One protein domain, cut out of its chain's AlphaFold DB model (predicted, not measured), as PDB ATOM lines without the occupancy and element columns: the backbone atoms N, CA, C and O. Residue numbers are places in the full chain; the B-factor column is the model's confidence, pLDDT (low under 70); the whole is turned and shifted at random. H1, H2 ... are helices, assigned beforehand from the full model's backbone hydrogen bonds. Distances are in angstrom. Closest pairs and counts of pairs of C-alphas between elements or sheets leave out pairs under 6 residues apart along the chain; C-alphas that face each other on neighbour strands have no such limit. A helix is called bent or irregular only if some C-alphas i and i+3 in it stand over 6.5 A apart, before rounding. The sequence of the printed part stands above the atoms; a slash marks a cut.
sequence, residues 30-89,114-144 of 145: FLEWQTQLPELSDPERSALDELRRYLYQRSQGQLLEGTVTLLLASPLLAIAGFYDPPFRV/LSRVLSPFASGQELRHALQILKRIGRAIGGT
ATOM      1  N   PHE A  30      -2.197  40.837 -45.083       77.06
ATOM      2  CA  PHE A  30      -1.851  41.331 -43.744       77.06
ATOM      3  C   PHE A  30      -2.133  42.834 -43.610       77.06
ATOM      4  O   PHE A  30      -1.257  43.615 -43.223       77.06
ATOM      5  N   LEU A  31      -3.353  43.267 -43.948       77.38
ATOM      6  CA  LEU A  31      -3.756  44.679 -43.860       77.38
ATOM      7  C   LEU A  31      -3.624  45.248 -42.445       77.38
ATOM      8  O   LEU A  31      -3.348  46.439 -42.288       77.38
ATOM      9  N   GLU A  32      -3.758  44.421 -41.410       73.00
ATOM     10  CA  GLU A  32      -3.550  44.809 -40.015       73.00
ATOM     11  C   GLU A  32      -2.129  45.326 -39.778       73.00
ATOM     12  O   GLU A  32      -1.895  46.152 -38.905       73.00
ATOM     13  N   TRP A  33      -1.165  44.878 -40.571       71.75
ATOM     14  CA  TRP A  33       0.237  45.258 -40.436       71.75
ATOM     15  C   TRP A  33       0.603  46.466 -41.303       71.75
ATOM     16  O   TRP A  33       1.679  47.035 -41.139       71.75
ATOM     17  N   GLN A  34      -0.311  46.891 -42.178       69.25
ATOM     18  CA  GLN A  34      -0.133  48.001 -43.116       69.25
ATOM     19  C   GLN A  34      -1.004  49.216 -42.775       69.25
ATOM     20  O   GLN A  34      -0.670  50.346 -43.118       69.25
ATOM     21  N   THR A  35      -2.124  49.005 -42.083       76.62
ATOM     22  CA  THR A  35      -3.135  50.033 -41.810       76.62
ATOM     23  C   THR A  35      -3.323  50.241 -40.311       76.62
ATOM     24  O   THR A  35      -3.106  49.331 -39.516       76.62
ATOM     25  N   GLN A  36      -3.728  51.448 -39.893       80.44
ATOM     26  CA  GLN A  36      -3.966  51.796 -38.478       80.44
ATOM     27  C   GLN A  36      -2.752  51.559 -37.561       80.44
ATOM     28  O   GLN A  36      -2.874  51.164 -36.398       80.44
ATOM     29  N   LEU A  37      -1.554  51.771 -38.099       84.31
ATOM     30  CA  LEU A  37      -0.322  51.677 -37.337       84.31
ATOM     31  C   LEU A  37      -0.266  52.784 -36.262       84.31
ATOM     32  O   LEU A  37      -0.654  53.919 -36.542       84.31
ATOM     33  N   PRO A  38       0.209  52.485 -35.037       84.81
ATOM     34  CA  PRO A  38       0.333  53.478 -33.976       84.81
ATOM     35  C   PRO A  38       1.143  54.691 -34.426       84.81
ATOM     36  O   PRO A  38       2.197  54.539 -35.045       84.81
ATOM     37  N   GLU A  39       0.699  55.893 -34.070       87.12
ATOM     38  CA  GLU A  39       1.528  57.072 -34.289       87.12
ATOM     39  C   GLU A  39       2.785  57.036 -33.410       87.12
ATOM     40  O   GLU A  39       2.803  56.481 -32.301       87.12
ATOM     41  N   LEU A  40       3.855  57.614 -33.951       88.62
ATOM     42  CA  LEU A  40       5.110  57.808 -33.241       88.62
ATOM     43  C   LEU A  40       5.110  59.185 -32.585       88.62
ATOM     44  O   LEU A  40       4.886  60.192 -33.263       88.62
ATOM     45  N   SER A  41       5.400  59.199 -31.292       90.00
ATOM     46  CA  SER A  41       5.630  60.407 -30.506       90.00
ATOM     47  C   SER A  41       6.959  61.070 -30.883       90.00
ATOM     48  O   SER A  41       7.864  60.429 -31.421       90.00
ATOM     49  N   ASP A  42       7.096  62.358 -30.582       89.62
ATOM     50  CA  ASP A  42       8.327  63.118 -30.828       89.62
ATOM     51  C   ASP A  42       9.596  62.497 -30.210       89.62
ATOM     52  O   ASP A  42      10.595  62.395 -30.930       89.62
ATOM     53  N   PRO A  43       9.604  62.008 -28.949       89.25
ATOM     54  CA  PRO A  43      10.793  61.352 -28.405       89.25
ATOM     55  C   PRO A  43      11.146  60.057 -29.149       89.25
ATOM     56  O   PRO A  43      12.323  59.793 -29.380       89.25
ATOM     57  N   GLU A  44      10.155  59.277 -29.595       89.69
ATOM     58  CA  GLU A  44      10.401  58.064 -30.388       89.69
ATOM     59  C   GLU A  44      11.002  58.410 -31.751       89.69
ATOM     60  O   GLU A  44      11.947  57.763 -32.196       89.69
ATOM     61  N   ARG A  45      10.499  59.461 -32.408       87.50
ATOM     62  CA  ARG A  45      11.050  59.945 -33.682       87.50
ATOM     63  C   ARG A  45      12.497  60.402 -33.519       87.50
ATOM     64  O   ARG A  45      13.333  60.020 -34.333       87.50
ATOM     65  N   SER A  46      12.794  61.143 -32.452       87.56
ATOM     66  CA  SER A  46      14.157  61.585 -32.140       87.56
ATOM     67  C   SER A  46      15.096  60.402 -31.892       87.56
ATOM     68  O   SER A  46      16.196  60.369 -32.439       87.56
ATOM     69  N   ALA A  47      14.657  59.397 -31.129       87.12
ATOM     70  CA  ALA A  47      15.445  58.190 -30.879       87.12
ATOM     71  C   ALA A  47      15.705  57.389 -32.171       87.12
ATOM     72  O   ALA A  47      16.811  56.902 -32.400       87.12
ATOM     73  N   LEU A  48      14.714  57.301 -33.065       87.31
ATOM     74  CA  LEU A  48      14.888  56.670 -34.375       87.31
ATOM     75  C   LEU A  48      15.868  57.429 -35.280       87.31
ATOM     76  O   LEU A  48      16.619  56.803 -36.032       87.31
ATOM     77  N   ASP A  49      15.882  58.760 -35.218       85.31
ATOM     78  CA  ASP A  49      16.833  59.571 -35.979       85.31
ATOM     79  C   ASP A  49      18.276  59.365 -35.499       85.31
ATOM     80  O   ASP A  49      19.195  59.324 -36.326       85.31
ATOM     81  N   GLU A  50      18.488  59.144 -34.197       84.50
ATOM     82  CA  GLU A  50      19.790  58.728 -33.668       84.50
ATOM     83  C   GLU A  50      20.188  57.337 -34.170       84.50
ATOM     84  O   GLU A  50      21.313  57.153 -34.642       84.50
ATOM     85  N   LEU A  51      19.253  56.378 -34.161       81.88
ATOM     86  CA  LEU A  51      19.497  55.022 -34.662       81.88
ATOM     87  C   LEU A  51      19.867  55.003 -36.147       81.88
ATOM     88  O   LEU A  51      20.767  54.273 -36.575       81.88
ATOM     89  N   ARG A  52      19.240  55.879 -36.939       78.00
ATOM     90  CA  ARG A  52      19.551  56.064 -38.360       78.00
ATOM     91  C   ARG A  52      21.012  56.453 -38.597       78.00
ATOM     92  O   ARG A  52      21.584  56.075 -39.618       78.00
ATOM     93  N   ARG A  53      21.654  57.164 -37.666       76.38
ATOM     94  CA  ARG A  53      23.071  57.540 -37.789       76.38
ATOM     95  C   ARG A  53      23.994  56.317 -37.790       76.38
ATOM     96  O   ARG A  53      25.022  56.343 -38.463       76.38
ATOM     97  N   TYR A  54      23.622  55.235 -37.106       73.38
ATOM     98  CA  TYR A  54      24.382  53.979 -37.122       73.38
ATOM     99  C   TYR A  54      24.180  53.190 -38.423       73.38
ATOM    100  O   TYR A  54      25.116  52.547 -38.894       73.38
ATOM    101  N   LEU A  55      23.018  53.316 -39.078       67.75
ATOM    102  CA  LEU A  55      22.809  52.762 -40.425       67.75
ATOM    103  C   LEU A  55      23.771  53.381 -41.449       67.75
ATOM    104  O   LEU A  55      24.259  52.678 -42.327       67.75
ATOM    105  N   TYR A  56      24.115  54.663 -41.311       64.81
ATOM    106  CA  TYR A  56      25.126  55.298 -42.165       64.81
ATOM    107  C   TYR A  56      26.524  54.687 -41.971       64.81
ATOM    108  O   TYR A  56      27.282  54.549 -42.925       64.81
ATOM    109  N   GLN A  57      26.865  54.244 -40.756       62.75
ATOM    110  CA  GLN A  57      28.140  53.560 -40.503       62.75
ATOM    111  C   GLN A  57      28.194  52.172 -41.163       62.75
ATOM    112  O   GLN A  57      29.272  51.717 -41.541       62.75
ATOM    113  N   ARG A  58      27.038  51.531 -41.405       61.75
ATOM    114  CA  ARG A  58      26.946  50.270 -42.165       61.75
ATOM    115  C   ARG A  58      27.486  50.412 -43.588       61.75
ATOM    116  O   ARG A  58      28.109  49.475 -44.086       61.75
ATOM    117  N   SER A  59      27.271  51.559 -44.238       56.44
ATOM    118  CA  SER A  59      27.717  51.773 -45.622       56.44
ATOM    119  C   SER A  59      29.242  51.871 -45.756       56.44
ATOM    120  O   SER A  59      29.744  51.838 -46.873       56.44
ATOM    121  N   GLN A  60      29.971  51.987 -44.639       60.78
ATOM    122  CA  GLN A  60      31.435  52.077 -44.589       60.78
ATOM    123  C   GLN A  60      32.125  50.719 -44.351       60.78
ATOM    124  O   GLN A  60      33.350  50.652 -44.352       60.78
ATOM    125  N   GLY A  61      31.356  49.629 -44.231       55.47
ATOM    126  CA  GLY A  61      31.868  48.261 -44.323       55.47
ATOM    127  C   GLY A  61      32.094  47.560 -42.980       55.47
ATOM    128  O   GLY A  61      32.973  47.919 -42.209       55.47
ATOM    129  N   GLN A  62      31.331  46.476 -42.792       55.41
ATOM    130  CA  GLN A  62      31.475  45.419 -41.775       55.41
ATOM    131  C   GLN A  62      31.030  45.759 -40.344       55.41
ATOM    132  O   GLN A  62      31.799  45.700 -39.389       55.41
ATOM    133  N   LEU A  63      29.724  45.987 -40.171       61.53
ATOM    134  CA  LEU A  63      29.100  45.760 -38.867       61.53
ATOM    135  C   LEU A  63      28.896  44.254 -38.673       61.53
ATOM    136  O   LEU A  63      28.162  43.618 -39.433       61.53
ATOM    137  N   LEU A  64      29.558  43.691 -37.659       65.88
ATOM    138  CA  LEU A  64      29.285  42.336 -37.187       65.88
ATOM    139  C   LEU A  64      27.830  42.241 -36.722       65.88
ATOM    140  O   LEU A  64      27.241  43.216 -36.260       65.88
ATOM    141  N   GLU A  65      27.256  41.050 -36.817       63.50
ATOM    142  CA  GLU A  65      25.867  40.797 -36.443       63.50
ATOM    143  C   GLU A  65      25.543  41.258 -35.019       63.50
ATOM    144  O   GLU A  65      24.605  42.026 -34.824       63.50
ATOM    145  N   GLY A  66      26.380  40.880 -34.048       62.88
ATOM    146  CA  GLY A  66      26.230  41.319 -32.660       62.88
ATOM    147  C   GLY A  66      26.257  42.842 -32.511       62.88
ATOM    148  O   GLY A  66      25.540  43.394 -31.681       62.88
ATOM    149  N   THR A  67      27.006  43.540 -33.367       70.81
ATOM    150  CA  THR A  67      27.036  45.004 -33.402       70.81
ATOM    151  C   THR A  67      25.727  45.576 -33.937       70.81
ATOM    152  O   THR A  67      25.221  46.542 -33.379       70.81
ATOM    153  N   VAL A  68      25.132  44.984 -34.977       73.69
ATOM    154  CA  VAL A  68      23.818  45.420 -35.480       73.69
ATOM    155  C   VAL A  68      22.723  45.135 -34.450       73.69
ATOM    156  O   VAL A  68      21.869  45.987 -34.215       73.69
ATOM    157  N   THR A  69      22.770  43.981 -33.787       75.50
ATOM    158  CA  THR A  69      21.839  43.659 -32.703       75.50
ATOM    159  C   THR A  69      21.935  44.692 -31.587       75.50
ATOM    160  O   THR A  69      20.924  45.275 -31.208       75.50
ATOM    161  N   LEU A  70      23.147  44.998 -31.121       77.19
ATOM    162  CA  LEU A  70      23.362  45.949 -30.034       77.19
ATOM    163  C   LEU A  70      23.013  47.395 -30.413       77.19
ATOM    164  O   LEU A  70      22.451  48.117 -29.596       77.19
ATOM    165  N   LEU A  71      23.363  47.830 -31.625       78.38
ATOM    166  CA  LEU A  71      23.219  49.228 -32.044       78.38
ATOM    167  C   LEU A  71      21.868  49.548 -32.682       78.38
ATOM    168  O   LEU A  71      21.520  50.722 -32.766       78.38
ATOM    169  N   LEU A  72      21.127  48.544 -33.158       78.38
ATOM    170  CA  LEU A  72      19.871  48.752 -33.876       78.38
ATOM    171  C   LEU A  72      18.722  47.936 -33.288       78.38
ATOM    172  O   LEU A  72      17.718  48.519 -32.894       78.38
ATOM    173  N   ALA A  73      18.859  46.610 -33.211       80.19
ATOM    174  CA  ALA A  73      17.740  45.747 -32.829       80.19
ATOM    175  C   ALA A  73      17.333  45.937 -31.360       80.19
ATOM    176  O   ALA A  73      16.161  46.181 -31.080       80.19
ATOM    177  N   SER A  74      18.288  45.890 -30.425       83.56
ATOM    178  CA  SER A  74      18.011  46.056 -28.995       83.56
ATOM    179  C   SER A  74      17.431  47.439 -28.668       83.56
ATOM    180  O   SER A  74      16.404  47.498 -27.992       83.56
ATOM    181  N   PRO A  75      17.981  48.560 -29.178       86.69
ATOM    182  CA  PRO A  75      17.365  49.870 -28.982       86.69
ATOM    183  C   PRO A  75      15.971  49.982 -29.604       86.69
ATOM    184  O   PRO A  75      15.085  50.578 -29.002       86.69
ATOM    185  N   LEU A  76      15.739  49.392 -30.783       86.69
ATOM    186  CA  LEU A  76      14.423  49.418 -31.424       86.69
ATOM    187  C   LEU A  76      13.374  48.674 -30.581       86.69
ATOM    188  O   LEU A  76      12.266  49.174 -30.400       86.69
ATOM    189  N   LEU A  77      13.740  47.516 -30.019       86.06
ATOM    190  CA  LEU A  77      12.899  46.764 -29.083       86.06
ATOM    191  C   LEU A  77      12.652  47.538 -27.781       86.06
ATOM    192  O   LEU A  77      11.534  47.509 -27.266       86.06
ATOM    193  N   ALA A  78      13.660  48.263 -27.286       86.56
ATOM    194  CA  ALA A  78      13.520  49.136 -26.123       86.56
ATOM    195  C   ALA A  78      12.501  50.254 -26.376       86.56
ATOM    196  O   ALA A  78      11.570  50.416 -25.596       86.56
ATOM    197  N   ILE A  79      12.628  50.985 -27.492       88.44
ATOM    198  CA  ILE A  79      11.701  52.071 -27.864       88.44
ATOM    199  C   ILE A  79      10.278  51.525 -28.054       88.44
ATOM    200  O   ILE A  79       9.300  52.191 -27.730       88.44
ATOM    201  N   ALA A  80      10.151  50.295 -28.550       87.06
ATOM    202  CA  ALA A  80       8.869  49.620 -28.705       87.06
ATOM    203  C   ALA A  80       8.256  49.106 -27.381       87.06
ATOM    204  O   ALA A  80       7.117  48.639 -27.402       87.06
ATOM    205  N   GLY A  81       8.972  49.189 -26.252       86.00
ATOM    206  CA  GLY A  81       8.487  48.783 -24.928       86.00
ATOM    207  C   GLY A  81       8.575  47.280 -24.640       86.00
ATOM    208  O   GLY A  81       7.943  46.799 -23.705       86.00
ATOM    209  N   PHE A  82       9.355  46.509 -25.408       83.75
ATOM    210  CA  PHE A  82       9.487  45.053 -25.203       83.75
ATOM    211  C   PHE A  82      10.358  44.664 -23.999       83.75
ATOM    212  O   PHE A  82      10.495  43.480 -23.690       83.75
ATOM    213  N   TYR A  83      10.964  45.641 -23.327       82.44
ATOM    214  CA  TYR A  83      11.711  45.432 -22.085       82.44
ATOM    215  C   TYR A  83      10.905  45.786 -20.834       82.44
ATOM    216  O   TYR A  83      11.348  45.483 -19.726       82.44
ATOM    217  N   ASP A  84       9.716  46.357 -21.014       81.25
ATOM    218  CA  ASP A  84       8.799  46.699 -19.939       81.25
ATOM    219  C   ASP A  84       7.717  45.615 -19.772       81.25
ATOM    220  O   ASP A  84       7.391  44.895 -20.725       81.25
ATOM    221  N   PRO A  85       7.121  45.473 -18.572       77.12
ATOM    222  CA  PRO A  85       6.000  44.563 -18.360       77.12
ATOM    223  C   PRO A  85       4.866  44.785 -19.380       77.12
ATOM    224  O   PRO A  85       4.541  45.935 -19.680       77.12
ATOM    225  N   PRO A  86       4.218  43.712 -19.884       79.06
ATOM    226  CA  PRO A  86       4.312  42.308 -19.456       79.06
ATOM    227  C   PRO A  86       5.469  41.511 -20.084       79.06
ATOM    228  O   PRO A  86       5.622  40.322 -19.792       79.06
ATOM    229  N   PHE A  87       6.281  42.131 -20.936       78.75
ATOM    230  CA  PHE A  87       7.373  41.462 -21.632       78.75
ATOM    231  C   PHE A  87       8.564  41.236 -20.697       78.75
ATOM    232  O   PHE A  87       8.827  42.007 -19.774       78.75
ATOM    233  N   ARG A  88       9.279  40.124 -20.899       73.25
ATOM    234  CA  ARG A  88      10.477  39.782 -20.126       73.25
ATOM    235  C   ARG A  88      11.576  39.326 -21.061       73.25
ATOM    236  O   ARG A  88      11.382  38.396 -21.840       73.25
ATOM    237  N   VAL A  89      12.746  39.937 -20.923       71.25
ATOM    238  CA  VAL A  89      13.953  39.482 -21.611       71.25
ATOM    239  C   VAL A  89      14.364  38.134 -21.032       71.25
ATOM    240  O   VAL A  89      14.544  37.997 -19.821       71.25
ATOM    241  N   LEU A 114      21.586  37.593 -38.570       42.59
ATOM    242  CA  LEU A 114      20.666  38.734 -38.522       42.59
ATOM    243  C   LEU A 114      21.140  39.835 -39.483       42.59
ATOM    244  O   LEU A 114      20.358  40.672 -39.924       42.59
ATOM    245  N   SER A 115      22.407  39.767 -39.907       40.53
ATOM    246  CA  SER A 115      23.007  40.533 -41.002       40.53
ATOM    247  C   SER A 115      22.201  40.498 -42.317       40.53
ATOM    248  O   SER A 115      22.110  41.525 -42.997       40.53
ATOM    249  N   ARG A 116      21.553  39.368 -42.670       38.56
ATOM    250  CA  ARG A 116      20.642  39.291 -43.836       38.56
ATOM    251  C   ARG A 116      19.204  39.688 -43.508       38.56
ATOM    252  O   ARG A 116      18.558  40.295 -44.354       38.56
ATOM    253  N   VAL A 117      18.728  39.398 -42.296       46.09
ATOM    254  CA  VAL A 117      17.357  39.714 -41.840       46.09
ATOM    255  C   VAL A 117      17.151  41.225 -41.668       46.09
ATOM    256  O   VAL A 117      16.060  41.734 -41.894       46.09
ATOM    257  N   LEU A 118      18.217  41.964 -41.351       44.62
ATOM    258  CA  LEU A 118      18.215  43.421 -41.183       44.62
ATOM    259  C   LEU A 118      18.700  44.169 -42.443       44.62
ATOM    260  O   LEU A 118      19.036  45.354 -42.386       44.62
ATOM    261  N   SER A 119      18.740  43.509 -43.609       47.78
ATOM    262  CA  SER A 119      18.924  44.196 -44.897       47.78
ATOM    263  C   SER A 119      17.845  45.245 -45.247       47.78
ATOM    264  O   SER A 119      18.227  46.193 -45.932       47.78
ATOM    265  N   PRO A 120      16.578  45.193 -44.763       49.28
ATOM    266  CA  PRO A 120      15.537  46.104 -45.240       49.28
ATOM    267  C   PRO A 120      15.439  47.428 -44.465       49.28
ATOM    268  O   PRO A 120      14.468  48.148 -44.632       49.28
ATOM    269  N   PHE A 121      16.417  47.788 -43.627       51.84
ATOM    270  CA  PHE A 121      16.506  49.145 -43.065       51.84
ATOM    271  C   PHE A 121      17.436  50.010 -43.919       51.84
ATOM    272  O   PHE A 121      18.509  50.423 -43.479       51.84
ATOM    273  N   ALA A 122      17.049  50.235 -45.172       55.56
ATOM    274  CA  ALA A 122      17.757  51.105 -46.106       55.56
ATOM    275  C   ALA A 122      17.377  52.588 -45.915       55.56
ATOM    276  O   ALA A 122      18.080  53.477 -46.395       55.56
ATOM    277  N   SER A 123      16.288  52.875 -45.191       64.69
ATOM    278  CA  SER A 123      15.735  54.219 -45.033       64.69
ATOM    279  C   SER A 123      15.140  54.495 -43.643       64.69
ATOM    280  O   SER A 123      14.699  53.608 -42.914       64.69
ATOM    281  N   GLY A 124      15.057  55.783 -43.285       66.69
ATOM    282  CA  GLY A 124      14.386  56.217 -42.053       66.69
ATOM    283  C   GLY A 124      12.873  55.955 -42.046       66.69
ATOM    284  O   GLY A 124      12.273  55.907 -40.977       66.69
ATOM    285  N   GLN A 125      12.248  55.767 -43.216       74.69
ATOM    286  CA  GLN A 125      10.832  55.403 -43.300       74.69
ATOM    287  C   GLN A 125      10.597  53.940 -42.925       74.69
ATOM    288  O   GLN A 125       9.651  53.663 -42.193       74.69
ATOM    289  N   GLU A 126      11.467  53.026 -43.356       77.19
ATOM    290  CA  GLU A 126      11.384  51.603 -42.992       77.19
ATOM    291  C   GLU A 126      11.599  51.402 -41.491       77.19
ATOM    292  O   GLU A 126      10.874  50.637 -40.859       77.19
ATOM    293  N   LEU A 127      12.534  52.147 -40.889       77.50
ATOM    294  CA  LEU A 127      12.780  52.072 -39.447       77.50
ATOM    295  C   LEU A 127      11.575  52.567 -38.630       77.50
ATOM    296  O   LEU A 127      11.207  51.955 -37.626       77.50
ATOM    297  N   ARG A 128      10.915  53.638 -39.093       84.44
ATOM    298  CA  ARG A 128       9.646  54.101 -38.513       84.44
ATOM    299  C   ARG A 128       8.551  53.048 -38.645       84.44
ATOM    300  O   ARG A 128       7.921  52.730 -37.641       84.44
ATOM    301  N   HIS A 129       8.365  52.480 -39.834       83.81
ATOM    302  CA  HIS A 129       7.353  51.446 -40.066       83.81
ATOM    303  C   HIS A 129       7.586  50.215 -39.187       83.81
ATOM    304  O   HIS A 129       6.643  49.724 -38.569       83.81
ATOM    305  N   ALA A 130       8.833  49.760 -39.043       82.31
ATOM    306  CA  ALA A 130       9.150  48.649 -38.153       82.31
ATOM    307  C   ALA A 130       8.828  48.962 -36.690       82.31
ATOM    308  O   ALA A 130       8.230  48.124 -36.020       82.31
ATOM    309  N   LEU A 131       9.142  50.166 -36.197       85.69
ATOM    310  CA  LEU A 131       8.760  50.553 -34.838       85.69
ATOM    311  C   LEU A 131       7.236  50.537 -34.655       85.69
ATOM    312  O   LEU A 131       6.733  50.045 -33.648       85.69
ATOM    313  N   GLN A 132       6.482  51.045 -35.627       85.94
ATOM    314  CA  GLN A 132       5.023  51.059 -35.549       85.94
ATOM    315  C   GLN A 132       4.425  49.647 -35.555       85.94
ATOM    316  O   GLN A 132       3.511  49.361 -34.778       85.94
ATOM    317  N   ILE A 133       4.972  48.758 -36.385       86.19
ATOM    318  CA  ILE A 133       4.619  47.337 -36.411       86.19
ATOM    319  C   ILE A 133       4.901  46.693 -35.048       86.19
ATOM    320  O   ILE A 133       4.014  46.075 -34.461       86.19
ATOM    321  N   LEU A 134       6.099  46.900 -34.497       85.44
ATOM    322  CA  LEU A 134       6.495  46.383 -33.187       85.44
ATOM    323  C   LEU A 134       5.564  46.879 -32.071       85.44
ATOM    324  O   LEU A 134       5.097  46.083 -31.260       85.44
ATOM    325  N   LYS A 135       5.198  48.164 -32.067       85.19
ATOM    326  CA  LYS A 135       4.224  48.712 -31.109       85.19
ATOM    327  C   LYS A 135       2.840  48.081 -31.262       85.19
ATOM    328  O   LYS A 135       2.159  47.853 -30.262       85.19
ATOM    329  N   ARG A 136       2.399  47.794 -32.492       84.81
ATOM    330  CA  ARG A 136       1.123  47.103 -32.733       84.81
ATOM    331  C   ARG A 136       1.152  45.679 -32.180       84.81
ATOM    332  O   ARG A 136       0.200  45.291 -31.508       84.81
ATOM    333  N   ILE A 137       2.247  44.948 -32.391       83.69
ATOM    334  CA  ILE A 137       2.467  43.622 -31.794       83.69
ATOM    335  C   ILE A 137       2.408  43.706 -30.272       83.69
ATOM    336  O   ILE A 137       1.665  42.956 -29.644       83.69
ATOM    337  N   GLY A 138       3.152  44.647 -29.686       80.19
ATOM    338  CA  GLY A 138       3.197  44.840 -28.241       80.19
ATOM    339  C   GLY A 138       1.804  45.060 -27.647       80.19
ATOM    340  O   GLY A 138       1.456  44.454 -26.640       80.19
ATOM    341  N   ARG A 139       0.954  45.846 -28.320       82.88
ATOM    342  CA  ARG A 139      -0.447  46.051 -27.917       82.88
ATOM    343  C   ARG A 139      -1.312  44.806 -28.087       82.88
ATOM    344  O   ARG A 139      -2.116  44.522 -27.209       82.88
ATOM    345  N   ALA A 140      -1.166  44.078 -29.192       80.69
ATOM    346  CA  ALA A 140      -1.950  42.870 -29.447       80.69
ATOM    347  C   ALA A 140      -1.634  41.751 -28.440       80.69
ATOM    348  O   ALA A 140      -2.537  41.038 -28.017       80.69
ATOM    349  N   ILE A 141      -0.367  41.623 -28.037       77.69
ATOM    350  CA  ILE A 141       0.090  40.604 -27.084       77.69
ATOM    351  C   ILE A 141      -0.120  41.059 -25.634       77.69
ATOM    352  O   ILE A 141      -0.541  40.274 -24.794       77.69
ATOM    353  N   GLY A 142       0.178  42.321 -25.322       64.69
ATOM    354  CA  GLY A 142       0.073  42.863 -23.966       64.69
ATOM    355  C   GLY A 142      -1.338  43.301 -23.561       64.69
ATOM    356  O   GLY A 142      -1.578  43.528 -22.382       64.69
ATOM    357  N   GLY A 143      -2.261  43.430 -24.520       55.78
ATOM    358  CA  GLY A 143      -3.639  43.891 -24.317       55.78
ATOM    359  C   GLY A 143      -4.658  42.801 -23.972       55.78
ATOM    360  O   GLY A 143      -5.840  43.110 -23.861       55.78
ATOM    361  N   THR A 144      -4.250  41.541 -23.806       43.44
ATOM    362  CA  THR A 144      -5.117  40.501 -23.233       43.44
ATOM    363  C   THR A 144      -5.085  40.587 -21.707       43.44
ATOM    364  O   THR A 144      -4.346  39.850 -21.052       43.44
TER     365      THR A 144
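What this domain is: This is residues 30 to 89 and 114 to 144 of the 145 residues of an uncharacterized protein of Cyanothece sp. (strain PCC 7425 / ATCC 29141) (UniProt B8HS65). Two helices, H2 and H3, lie side by side as a helical hairpin, and the longest helix, H5, crosses the pair steeply, meeting H2 with its residues 124 to 128 and the last residues of H3 with its residues 131 to 134. Two very short helices sit at the margins: H4 packs on the first residues of H3, and H1 lies near H5. The printed part has 91 residues with five named helices, in the order H1, H2, H3, H4, H5, and no named strand; the class is all helix. It is compact, with a radius of gyration of the C-alphas of 13.5 A, yet elongated in outline, with spans of 43 by 27 by 27 A.

How they stand to each other: H1, residues 30 to 33, touches no helix, but is close to, though not clearly touching, H5, residues 124 to 142. Their closest C-alphas, those of Trp 33 and Ile 133, are 6.3 A apart. H1 is apart from H2, residues 42 to 58. H2 and H3, residues 65 to 79, touch and form a helical hairpin. They run opposite ways at a shallow tilt of 8 degrees, and their closest C-alphas, those of Leu 51 and Leu 72, are 6.3 A apart. H3 is irregular, but only just: C-alphas 71 and 74 are 6.8 A apart, against about 5 A in a regular helix, and its line is a rough one. H2 touches H5 with residues 45 to 52 alone, and H5 touches H2 with residues 124 to 128 alone. H2 and H5 run opposite ways at a steep tilt of 55 degrees; their closest C-alphas, those of Arg 52 and Gly 124, are 6.4 A apart. H3 is the hub, touching H2, H5 and H4, residues 114 to 117. H3 touches H4 with residues 65 to 69 alone, the closest C-alphas, those of Glu 65 and Ser 115, being 5.4 A apart. H3, with residues 76 to 79 alone, and H5, with residues 131 to 134 alone, only just touch, with 3 pairs of C-alphas within 8 A. Their closest C-alphas, those of Leu 76 and Leu 131, are 6.7 A apart, and they run the same way at a steep tilt of 60 degrees. H4 is apart from H5 and from H2. In H5 every O i to N i+4 pair is within hydrogen-bond range, against 10 of 13 in H2 and 9 of 11 in H3; H1 and H4 are too short for such a pair.

Where its parts are: H1 begins at Phe 30, whose C-alpha is at (-1.851, 41.331, -43.744). H2 runs from Asp 42 to Arg 58, 25.3 A from first to last C-alpha, beginning at (8.327, 63.118, -30.828). H3 runs from Glu 65 to Ile 79 over 20.0 A. H4 runs from Leu 114 to Val 117. H5 runs from Gly 124 to Gly 142 over 26.7 A, and its last C-alpha is at (0.073, 42.863, -23.966).

The domain as a whole: The two C-alphas farthest apart, those of Gln 60 and Thr 144, are 43.9 A apart. Residues 90 to 113 are not printed, and C-alphas 89 and 114 are 18.2 A apart across this cut, which falls in the link from H3 to H4. The links H1 to H2, H2 to H3 and H4 to H5 are short. The mean pLDDT of the printed part is 74.3; it is under 70 at residue 34 and at residues 55 to 66, 114 to 124 and 142 to 144.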